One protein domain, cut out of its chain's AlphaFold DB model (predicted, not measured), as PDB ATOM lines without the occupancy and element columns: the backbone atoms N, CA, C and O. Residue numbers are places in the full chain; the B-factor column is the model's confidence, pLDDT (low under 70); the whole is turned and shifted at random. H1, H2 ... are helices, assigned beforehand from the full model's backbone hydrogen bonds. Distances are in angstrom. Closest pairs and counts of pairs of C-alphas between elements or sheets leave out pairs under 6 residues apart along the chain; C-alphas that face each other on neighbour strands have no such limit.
ATOM      1  N   ILE A   2      19.508  47.801   6.939       72.75
ATOM      2  CA  ILE A   2      18.149  47.228   6.865       72.75
ATOM      3  C   ILE A   2      18.129  45.720   6.549       72.75
ATOM      4  O   ILE A   2      17.382  44.982   7.179       72.75
ATOM      5  N   ASN A   3      19.032  45.248   5.684       79.25
ATOM      6  CA  ASN A   3      19.149  43.826   5.340       79.25
ATOM      7  C   ASN A   3      19.485  42.944   6.553       79.25
ATOM      8  O   ASN A   3      18.947  41.855   6.664       79.25
ATOM      9  N   VAL A   4      20.314  43.428   7.489       83.31
ATOM     10  CA  VAL A   4      20.648  42.700   8.729       83.31
ATOM     11  C   VAL A   4      19.400  42.518   9.581       83.31
ATOM     12  O   VAL A   4      19.117  41.416  10.035       83.31
ATOM     13  N   ARG A   5      18.618  43.591   9.756       87.00
ATOM     14  CA  ARG A   5      17.356  43.538  10.499       87.00
ATOM     15  C   ARG A   5      16.409  42.503   9.887       87.00
ATOM     16  O   ARG A   5      15.919  41.641  10.608       87.00
ATOM     17  N   LEU A   6      16.192  42.588   8.575       85.69
ATOM     18  CA  LEU A   6      15.296  41.688   7.849       85.69
ATOM     19  C   LEU A   6      15.769  40.234   7.916       85.69
ATOM     20  O   LEU A   6      14.943  39.347   8.089       85.69
ATOM     21  N   LEU A   7      17.080  39.978   7.831       87.75
ATOM     22  CA  LEU A   7      17.602  38.613   7.899       87.75
ATOM     23  C   LEU A   7      17.444  38.007   9.298       87.75
ATOM     24  O   LEU A   7      17.032  36.859   9.416       87.75
ATOM     25  N   VAL A   8      17.712  38.773  10.363       89.81
ATOM     26  CA  VAL A   8      17.489  38.319  11.750       89.81
ATOM     27  C   VAL A   8      16.000  38.055  12.016       89.81
ATOM     28  O   VAL A   8      15.662  37.090  12.705       89.81
ATOM     29  N   GLU A   9      15.113  38.891  11.463       91.19
ATOM     30  CA  GLU A   9      13.658  38.703  11.531       91.19
ATOM     31  C   GLU A   9      13.218  37.439  10.788       91.19
ATOM     32  O   GLU A   9      12.516  36.607  11.362       91.19
ATOM     33  N   PHE A  10      13.689  37.259   9.552       90.12
ATOM     34  CA  PHE A  10      13.416  36.081   8.735       90.12
ATOM     35  C   PHE A  10      13.901  34.794   9.412       90.12
ATOM     36  O   PHE A  10      13.137  33.837   9.522       90.12
ATOM     37  N   LEU A  11      15.136  34.777   9.925       91.00
ATOM     38  CA  LEU A  11      15.716  33.619  10.612       91.00
ATOM     39  C   LEU A  11      15.032  33.323  11.957       91.00
ATOM     40  O   LEU A  11      15.236  32.250  12.516       91.00
ATOM     41  N   GLY A  12      14.193  34.229  12.471       89.44
ATOM     42  CA  GLY A  12      13.350  33.993  13.645       89.44
ATOM     43  C   GLY A  12      14.025  34.251  14.993       89.44
ATOM     44  O   GLY A  12      13.430  33.963  16.030       89.44
ATOM     45  N   VAL A  13      15.233  34.824  15.015       90.31
ATOM     46  CA  VAL A  13      15.930  35.204  16.265       90.31
ATOM     47  C   VAL A  13      15.215  36.356  16.969       90.31
ATOM     48  O   VAL A  13      15.125  36.387  18.199       90.31
ATOM     49  N   GLN A  14      14.687  37.294  16.184       90.06
ATOM     50  CA  GLN A  14      13.822  38.369  16.655       90.06
ATOM     51  C   GLN A  14      12.633  38.478  15.691       90.06
ATOM     52  O   GLN A  14      12.729  39.213  14.715       90.06
ATOM     53  N   PRO A  15      11.536  37.729  15.910       83.88
ATOM     54  CA  PRO A  15      10.434  37.647  14.954       83.88
ATOM     55  C   PRO A  15       9.822  39.013  14.629       83.88
ATOM     56  O   PRO A  15       9.674  39.863  15.514       83.88
ATOM     57  N   SER A  16       9.420  39.203  13.368       81.88
ATOM     58  CA  SER A  16       8.644  40.381  12.970       81.88
ATOM     59  C   SER A  16       7.302  40.409  13.705       81.88
ATOM     60  O   SER A  16       6.665  39.381  13.939       81.88
ATOM     61  N   SER A  17       6.837  41.610  14.047       77.94
ATOM     62  CA  SER A  17       5.491  41.816  14.588       77.94
ATOM     63  C   SER A  17       4.397  41.682  13.521       77.94
ATOM     64  O   SER A  17       3.212  41.600  13.857       77.94
ATOM     65  N   LYS A  18       4.765  41.655  12.233       79.12
ATOM     66  CA  LYS A  18       3.828  41.523  11.117       79.12
ATOM     67  C   LYS A  18       3.641  40.056  10.749       79.12
ATOM     68  O   LYS A  18       4.556  39.397  10.274       79.12
ATOM     69  N   LYS A  19       2.404  39.574  10.875       70.44
ATOM     70  CA  LYS A  19       2.020  38.192  10.531       70.44
ATOM     71  C   LYS A  19       2.166  37.837   9.046       70.44
ATOM     72  O   LYS A  19       2.153  36.659   8.718       70.44
ATOM     73  N   ALA A  20       2.232  38.835   8.167       76.88
ATOM     74  CA  ALA A  20       2.367  38.634   6.725       76.88
ATOM     75  C   ALA A  20       3.825  38.437   6.277       76.88
ATOM     76  O   ALA A  20       4.052  38.056   5.131       76.88
ATOM     77  N   ASP A  21       4.802  38.712   7.147       79.94
ATOM     78  CA  ASP A  21       6.211  38.574   6.795       79.94
ATOM     79  C   ASP A  21       6.599  37.088   6.800       79.94
ATOM     80  O   ASP A  21       6.287  36.345   7.734       79.94
ATOM     81  N   ALA A  22       7.292  36.654   5.747       82.12
ATOM     82  CA  ALA A  22       7.816  35.298   5.666       82.12
ATOM     83  C   ALA A  22       8.918  35.080   6.713       82.12
ATOM     84  O   ALA A  22       9.725  35.969   6.991       82.12
ATOM     85  N   SER A  23       8.982  33.866   7.255       88.38
ATOM     86  CA  SER A  23      10.049  33.425   8.159       88.38
ATOM     87  C   SER A  23      10.639  32.099   7.695       88.38
ATOM     88  O   SER A  23       9.979  31.327   6.999       88.38
ATOM     89  N   ALA A  24      11.859  31.796   8.123       88.12
ATOM     90  CA  ALA A  24      12.503  30.513   7.876       88.12
ATOM     91  C   ALA A  24      11.611  29.351   8.348       88.12
ATOM     92  O   ALA A  24      11.377  28.425   7.585       88.12
ATOM     93  N   ALA A  25      10.980  29.473   9.521       87.38
ATOM     94  CA  ALA A  25      10.044  28.473  10.045       87.38
ATOM     95  C   ALA A  25       8.766  28.297   9.195       87.38
ATOM     96  O   ALA A  25       8.134  27.245   9.240       87.38
ATOM     97  N   SER A  26       8.362  29.317   8.425       85.56
ATOM     98  CA  SER A  26       7.232  29.199   7.489       85.56
ATOM     99  C   SER A  26       7.591  28.480   6.186       85.56
ATOM    100  O   SER A  26       6.695  27.984   5.510       85.56
ATOM    101  N   LEU A  27       8.880  28.433   5.836       84.31
ATOM    102  CA  LEU A  27       9.388  27.752   4.644       84.31
ATOM    103  C   LEU A  27       9.877  26.339   4.973       84.31
ATOM    104  O   LEU A  27       9.614  25.407   4.220       84.31
ATOM    105  N   ASP A  28      10.548  26.192   6.109       85.06
ATOM    106  CA  ASP A  28      11.021  24.933   6.657       85.06
ATOM    107  C   ASP A  28      10.576  24.813   8.125       85.06
ATOM    108  O   ASP A  28      11.208  25.382   9.020       85.06
ATOM    109  N   PRO A  29       9.490  24.071   8.407       85.62
ATOM    110  CA  PRO A  29       8.999  23.865   9.768       85.62
ATOM    111  C   PRO A  29       9.988  23.144  10.696       85.62
ATOM    112  O   PRO A  29       9.799  23.176  11.913       85.62
ATOM    113  N   ALA A  30      11.016  22.476  10.154       86.88
ATOM    114  CA  ALA A  30      12.063  21.847  10.956       86.88
ATOM    115  C   ALA A  30      13.068  22.873  11.503       86.88
ATOM    116  O   ALA A  30      13.770  22.582  12.475       86.88
ATOM    117  N   TRP A  31      13.125  24.076  10.921       90.06
ATOM    118  CA  TRP A  31      13.999  25.139  11.395       90.06
ATOM    119  C   TRP A  31      13.600  25.617  12.790       90.06
ATOM    120  O   TRP A  31      12.490  26.103  13.026       90.06
ATOM    121  N   GLN A  32      14.559  25.556  13.712       89.06
ATOM    122  CA  GLN A  32      14.452  26.171  15.027       89.06
ATOM    123  C   GLN A  32      15.617  27.140  15.224       89.06
ATOM    124  O   GLN A  32      16.765  26.698  15.277       89.06
ATOM    125  N   PRO A  33      15.356  28.452  15.359       86.69
ATOM    126  CA  PRO A  33      16.424  29.399  15.619       86.69
ATOM    127  C   PRO A  33      17.065  29.123  16.984       86.69
ATOM    128  O   PRO A  33      16.354  28.780  17.938       86.69
ATOM    129  N   PRO A  34      18.386  29.328  17.115       86.88
ATOM    130  CA  PRO A  34      19.067  29.178  18.387       86.88
ATOM    131  C   PRO A  34      18.490  30.160  19.409       86.88
ATOM    132  O   PRO A  34      18.344  31.360  19.154       86.88
ATOM    133  N   LYS A  35      18.162  29.633  20.589       83.25
ATOM    134  CA  LYS A  35      17.697  30.406  21.742       83.25
ATOM    135  C   LYS A  35      18.813  30.455  22.774       83.25
ATOM    136  O   LYS A  35      19.481  29.454  23.004       83.25
ATOM    137  N   ASP A  36      19.017  31.634  23.350       82.12
ATOM    138  CA  ASP A  36      19.911  31.862  24.495       82.12
ATOM    139  C   ASP A  36      21.386  31.471  24.282       82.12
ATOM    140  O   ASP A  36      22.148  31.337  25.236       82.12
ATOM    141  N   THR A  37      21.822  31.357  23.025       89.31
ATOM    142  CA  THR A  37      23.240  31.254  22.669       89.31
ATOM    143  C   THR A  37      23.883  32.638  22.613       89.31
ATOM    144  O   THR A  37      23.214  33.646  22.369       89.31
ATOM    145  N   GLU A  38      25.205  32.699  22.779       92.12
ATOM    146  CA  GLU A  38      25.957  33.952  22.643       92.12
ATOM    147  C   GLU A  38      25.729  34.603  21.268       92.12
ATOM    148  O   GLU A  38      25.481  35.804  21.176       92.12
ATOM    149  N   LEU A  39      25.695  33.792  20.205       90.12
ATOM    150  CA  LEU A  39      25.364  34.237  18.852       90.12
ATOM    151  C   LEU A  39      23.959  34.861  18.779       90.12
ATOM    152  O   LEU A  39      23.794  35.941  18.214       90.12
ATOM    153  N   ALA A  40      22.947  34.233  19.387       90.12
ATOM    154  CA  ALA A  40      21.586  34.768  19.406       90.12
ATOM    155  C   ALA A  40      21.496  36.101  20.171       90.12
ATOM    156  O   ALA A  40      20.739  36.992  19.774       90.12
ATOM    157  N   LEU A  41      22.276  36.270  21.244       92.75
ATOM    158  CA  LEU A  41      22.368  37.537  21.975       92.75
ATOM    159  C   LEU A  41      23.012  38.632  21.115       92.75
ATOM    160  O   LEU A  41      22.416  39.701  20.966       92.75
ATOM    161  N   ARG A  42      24.152  38.346  20.470       92.75
ATOM    162  CA  ARG A  42      24.813  39.292  19.552       92.75
ATOM    163  C   ARG A  42      23.907  39.677  18.383       92.75
ATOM    164  O   ARG A  42      23.754  40.855  18.080       92.75
ATOM    165  N   LEU A  43      23.196  38.719  17.787       91.94
ATOM    166  CA  LEU A  43      22.240  38.983  16.705       91.94
ATOM    167  C   LEU A  43      21.061  39.863  17.144       91.94
ATOM    168  O   LEU A  43      20.637  40.739  16.385       91.94
ATOM    169  N   LYS A  44      20.552  39.702  18.374       91.38
ATOM    170  CA  LYS A  44      19.536  40.610  18.940       91.38
ATOM    171  C   LYS A  44      20.079  42.030  19.109       91.38
ATOM    172  O   LYS A  44      19.361  42.998  18.849       91.38
ATOM    173  N   GLU A  45      21.334  42.180  19.522       91.31
ATOM    174  CA  GLU A  45      21.992  43.488  19.604       91.31
ATOM    175  C   GLU A  45      22.183  44.121  18.223       91.31
ATOM    176  O   GLU A  45      21.835  45.293  18.034       91.31
ATOM    177  N   HIS A  46      22.639  43.342  17.240       89.62
ATOM    178  CA  HIS A  46      22.778  43.772  15.847       89.62
ATOM    179  C   HIS A  46      21.435  44.197  15.257       89.62
ATOM    180  O   HIS A  46      21.362  45.230  14.594       89.62
ATOM    181  N   TRP A  47      20.355  43.472  15.560       90.56
ATOM    182  CA  TRP A  47      18.993  43.842  15.176       90.56
ATOM    183  C   TRP A  47      18.565  45.169  15.805       90.56
ATOM    184  O   TRP A  47      18.111  46.063  15.094       90.56
ATOM    185  N   ARG A  48      18.773  45.364  17.117       88.06
ATOM    186  CA  ARG A  48      18.459  46.640  17.794       88.06
ATOM    187  C   ARG A  48      19.233  47.797  17.177       88.06
ATOM    188  O   ARG A  48      18.682  48.878  16.982       88.06
ATOM    189  N   PHE A  49      20.510  47.578  16.882       84.75
ATOM    190  CA  PHE A  49      21.369  48.563  16.243       84.75
ATOM    191  C   PHE A  49      20.895  48.884  14.817       84.75
ATOM    192  O   PHE A  49      20.728  50.053  14.474       84.75
ATOM    193  N   ALA A  50      20.606  47.867  14.003       83.38
ATOM    194  CA  ALA A  50      20.107  48.028  12.643       83.38
ATOM    195  C   ALA A  50      18.750  48.746  12.600       83.38
ATOM    196  O   ALA A  50      18.567  49.635  11.774       83.38
ATOM    197  N   SER A  51      17.834  48.436  13.523       81.94
ATOM    198  CA  SER A  51      16.506  49.058  13.621       81.94
ATOM    199  C   SER A  51      16.557  50.567  13.864       81.94
ATOM    200  O   SER A  51      15.707  51.291  13.350       81.94
ATOM    201  N   LYS A  52      17.588  51.073  14.556       76.62
ATOM    202  CA  LYS A  52      17.803  52.525  14.727       76.62
ATOM    203  C   LYS A  52      18.082  53.249  13.407       76.62
ATOM    204  O   LYS A  52      17.803  54.432  13.300       76.62
ATOM    205  N   HIS A  53      18.594  52.534  12.407       66.19
ATOM    206  CA  HIS A  53      18.933  53.076  11.088       66.19
ATOM    207  C   HIS A  53      17.792  52.908  10.069       66.19
ATOM    208  O   HIS A  53      17.954  53.260   8.906       66.19
ATOM    209  N   VAL A  54      16.651  52.340  10.481       61.88
ATOM    210  CA  VAL A  54      15.450  52.169   9.639       61.88
ATOM    211  C   VAL A  54      14.455  53.327   9.841       61.88
ATOM    212  O   VAL A  54      13.459  53.430   9.127       61.88
ATOM    213  N   VAL A  55      14.734  54.238  10.782       51.03
ATOM    214  CA  VAL A  55      13.891  55.397  11.095       51.03
ATOM    215  C   VAL A  55      14.107  56.488  10.040       51.03
ATOM    216  O   VAL A  55      14.896  57.400  10.229       51.03
ATOM    217  N   ASN A  68      32.594  51.488  12.058       76.12
ATOM    218  CA  ASN A  68      33.923  50.934  11.847       76.12
ATOM    219  C   ASN A  68      33.790  49.585  11.125       76.12
ATOM    220  O   ASN A  68      32.948  48.759  11.490       76.12
ATOM    221  N   ARG A  69      34.652  49.361  10.132       78.12
ATOM    222  CA  ARG A  69      34.743  48.135   9.339       78.12
ATOM    223  C   ARG A  69      34.689  46.867  10.194       78.12
ATOM    224  O   ARG A  69      33.874  45.999   9.915       78.12
ATOM    225  N   ARG A  70      35.433  46.821  11.306       81.06
ATOM    226  CA  ARG A  70      35.438  45.666  12.228       81.06
ATOM    227  C   ARG A  70      34.049  45.310  12.761       81.06
ATOM    228  O   ARG A  70      33.727  44.141  12.933       81.06
ATOM    229  N   ARG A  71      33.219  46.321  13.028       80.94
ATOM    230  CA  ARG A  71      31.851  46.116  13.513       80.94
ATOM    231  C   ARG A  71      30.945  45.604  12.397       80.94
ATOM    232  O   ARG A  71      30.095  44.765  12.661       80.94
ATOM    233  N   LEU A  72      31.127  46.096  11.172       81.56
ATOM    234  CA  LEU A  72      30.397  45.602  10.003       81.56
ATOM    235  C   LEU A  72      30.749  44.148   9.691       81.56
ATOM    236  O   LEU A  72      29.840  43.366   9.439       81.56
ATOM    237  N   ASP A  73      32.033  43.795   9.763       84.69
ATOM    238  CA  ASP A  73      32.495  42.424   9.546       84.69
ATOM    239  C   ASP A  73      31.931  41.488  10.620       84.69
ATOM    240  O   ASP A  73      31.323  40.482  10.282       84.69
ATOM    241  N   SER A  74      31.977  41.880  11.900       87.00
ATOM    242  CA  SER A  74      31.362  41.102  12.987       87.00
ATOM    243  C   SER A  74      29.852  40.900  12.802       87.00
ATOM    244  O   SER A  74      29.354  39.798  13.019       87.00
ATOM    245  N   ILE A  75      29.118  41.938  12.379       86.81
ATOM    246  CA  ILE A  75      27.684  41.815  12.081       86.81
ATOM    247  C   ILE A  75      27.462  40.850  10.913       86.81
ATOM    248  O   ILE A  75      26.558  40.018  10.971       86.81
ATOM    249  N   ALA A  76      28.255  40.974   9.847       87.44
ATOM    250  CA  ALA A  76      28.145  40.112   8.679       87.44
ATOM    251  C   ALA A  76      28.455  38.653   9.032       87.44
ATOM    252  O   ALA A  76      27.693  37.776   8.639       87.44
ATOM    253  N   ASP A  77      29.508  38.398   9.807       90.00
ATOM    254  CA  ASP A  77      29.901  37.055  10.227       90.00
ATOM    255  C   ASP A  77      28.833  36.390  11.092       90.00
ATOM    256  O   ASP A  77      28.442  35.262  10.797       90.00
ATOM    257  N   ASP A  78      28.304  37.079  12.107       91.44
ATOM    258  CA  ASP A  78      27.256  36.518  12.969       91.44
ATOM    259  C   ASP A  78      25.990  36.178  12.154       91.44
ATOM    260  O   ASP A  78      25.384  35.119  12.323       91.44
ATOM    261  N   VAL A  79      25.589  37.070  11.243       89.94
ATOM    262  CA  VAL A  79      24.385  36.898  10.416       89.94
ATOM    263  C   VAL A  79      24.563  35.780   9.386       89.94
ATOM    264  O   VAL A  79      23.656  34.969   9.206       89.94
ATOM    265  N   LEU A  80      25.719  35.723   8.719       89.88
ATOM    266  CA  LEU A  80      26.024  34.691   7.729       89.88
ATOM    267  C   LEU A  80      26.204  33.319   8.377       89.88
ATOM    268  O   LEU A  80      25.753  32.339   7.803       89.88
ATOM    269  N   THR A  81      26.777  33.255   9.579       90.81
ATOM    270  CA  THR A  81      26.893  31.998  10.335       90.81
ATOM    271  C   THR A  81      25.515  31.382  10.558       90.81
ATOM    272  O   THR A  81      25.288  30.226  10.213       90.81
ATOM    273  N   LEU A  82      24.552  32.172  11.048       90.62
ATOM    274  CA  LEU A  82      23.202  31.658  11.271       90.62
ATOM    275  C   LEU A  82      22.469  31.324   9.962       90.62
ATOM    276  O   LEU A  82      21.658  30.397   9.909       90.62
ATOM    277  N   TRP A  83      22.729  32.086   8.903       89.62
ATOM    278  CA  TRP A  83      22.190  31.782   7.584       89.62
ATOM    279  C   TRP A  83      22.720  30.448   7.042       89.62
ATOM    280  O   TRP A  83      21.945  29.668   6.493       89.62
ATOM    281  N   ASP A  84      24.010  30.164   7.217       88.38
ATOM    282  CA  ASP A  84      24.624  28.907   6.788       88.38
ATOM    283  C   ASP A  84      24.087  27.706   7.590       88.38
ATOM    284  O   ASP A  84      23.869  26.638   7.005       88.38
ATOM    285  N   ASP A  85      23.781  27.879   8.881       88.81
ATOM    286  CA  ASP A  85      23.091  26.862   9.692       88.81
ATOM    287  C   ASP A  85      21.713  26.525   9.099       88.81
ATOM    288  O   ASP A  85      21.382  25.354   8.882       88.81
ATOM    289  N   TYR A  86      20.925  27.554   8.768       88.44
ATOM    290  CA  TYR A  86      19.630  27.381   8.103       88.44
ATOM    291  C   TYR A  86      19.776  26.715   6.733       88.44
ATOM    292  O   TYR A  86      19.070  25.755   6.429       88.44
ATOM    293  N   ALA A  87      20.723  27.178   5.915       85.69
ATOM    294  CA  ALA A  87      20.968  26.642   4.581       85.69
ATOM    295  C   ALA A  87      21.414  25.173   4.602       85.69
ATOM    296  O   ALA A  87      21.098  24.414   3.682       85.69
ATOM    297  N   THR A  88      22.147  24.767   5.638       84.62
ATOM    298  CA  THR A  88      22.565  23.376   5.840       84.62
ATOM    299  C   THR A  88      21.370  22.489   6.165       84.62
ATOM    300  O   THR A  88      21.233  21.429   5.556       84.62
ATOM    301  N   LEU A  89      20.494  22.935   7.072       83.94
ATOM    302  CA  LEU A  89      19.297  22.184   7.455       83.94
ATOM    303  C   LEU A  89      18.312  22.050   6.293       83.94
ATOM    304  O   LEU A  89      17.865  20.948   5.986       83.94
ATOM    305  N   ALA A  90      18.016  23.165   5.630       78.75
ATOM    306  CA  ALA A  90      17.015  23.207   4.579       78.75
ATOM    307  C   ALA A  90      17.426  22.397   3.334       78.75
ATOM    308  O   ALA A  90      16.576  22.103   2.495       78.75
ATOM    309  N   ALA A  91      18.719  22.050   3.201       68.50
ATOM    310  CA  ALA A  91      19.299  21.171   2.176       68.50
ATOM    311  C   ALA A  91      18.841  21.458   0.727       68.50
ATOM    312  O   ALA A  91      18.930  20.601  -0.154       68.50
TER     313      ALA A  91
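What this domain is: This is residues 2 to 55 and 68 to 91 of the 113 residues of an uncharacterized protein of Mycolicibacterium hippocampi (UniProt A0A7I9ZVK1). A long helix, H4, runs along one side with the shorter H1 beside it, and H3 slants across both; tiny H2 sits at the end of H1. The 78 printed residues hold four named helices, H1 to H4 in chain order, and no named strand: all helix. The whole is compact, radius of gyration of the C-alphas 12.2 A, spanning 36 by 26 by 21 A.

Where its parts are: Find C-alpha 69 at (34.743, 48.135, 9.339); from there H4, residues 69 to 90, runs 31.0 A. H1, residues 2 to 11, starts at (18.149, 47.228, 6.865) and covers 14.3 A; H3, residues 38 to 52, covers 21.8 A; H2, residues 24 to 27, 5.3 A.

How they stand to each other: Begin at the hub, H1. It touches H4, Val 4 to Val 79 being the closest C-alphas at 7.1 A, at a shallow tilt of 30 degrees, the same way. It touches H3, closest C-alphas Arg 5 and Trp 47, 5.0 A, at a steep tilt of 42 degrees, opposite ways. H1 and H2 only just touch, with 3 pairs of C-alphas within 8 A, Leu 11 and Ala 24 closest at 5.2 A. H4 touches H3 with residues 75 to 79 alone, closest C-alphas Ile 75 and His 46, 6.5 A, at a steep tilt of 61 degrees. The helix packing is mostly crossed, only just, with 1 of 3 tilted pairs shallow. In H1, H3 and H4 every O i to N i+4 pair is within hydrogen-bond range; H2 is too short for one.

The domain as a whole: Look for the cut: residues 56 to 67 are not printed, and C-alphas 55 and 68 are 20.5 A apart. H1 to H2 is a long link. In this model pLDDT is under 70 at residues 53 to 55 and 91.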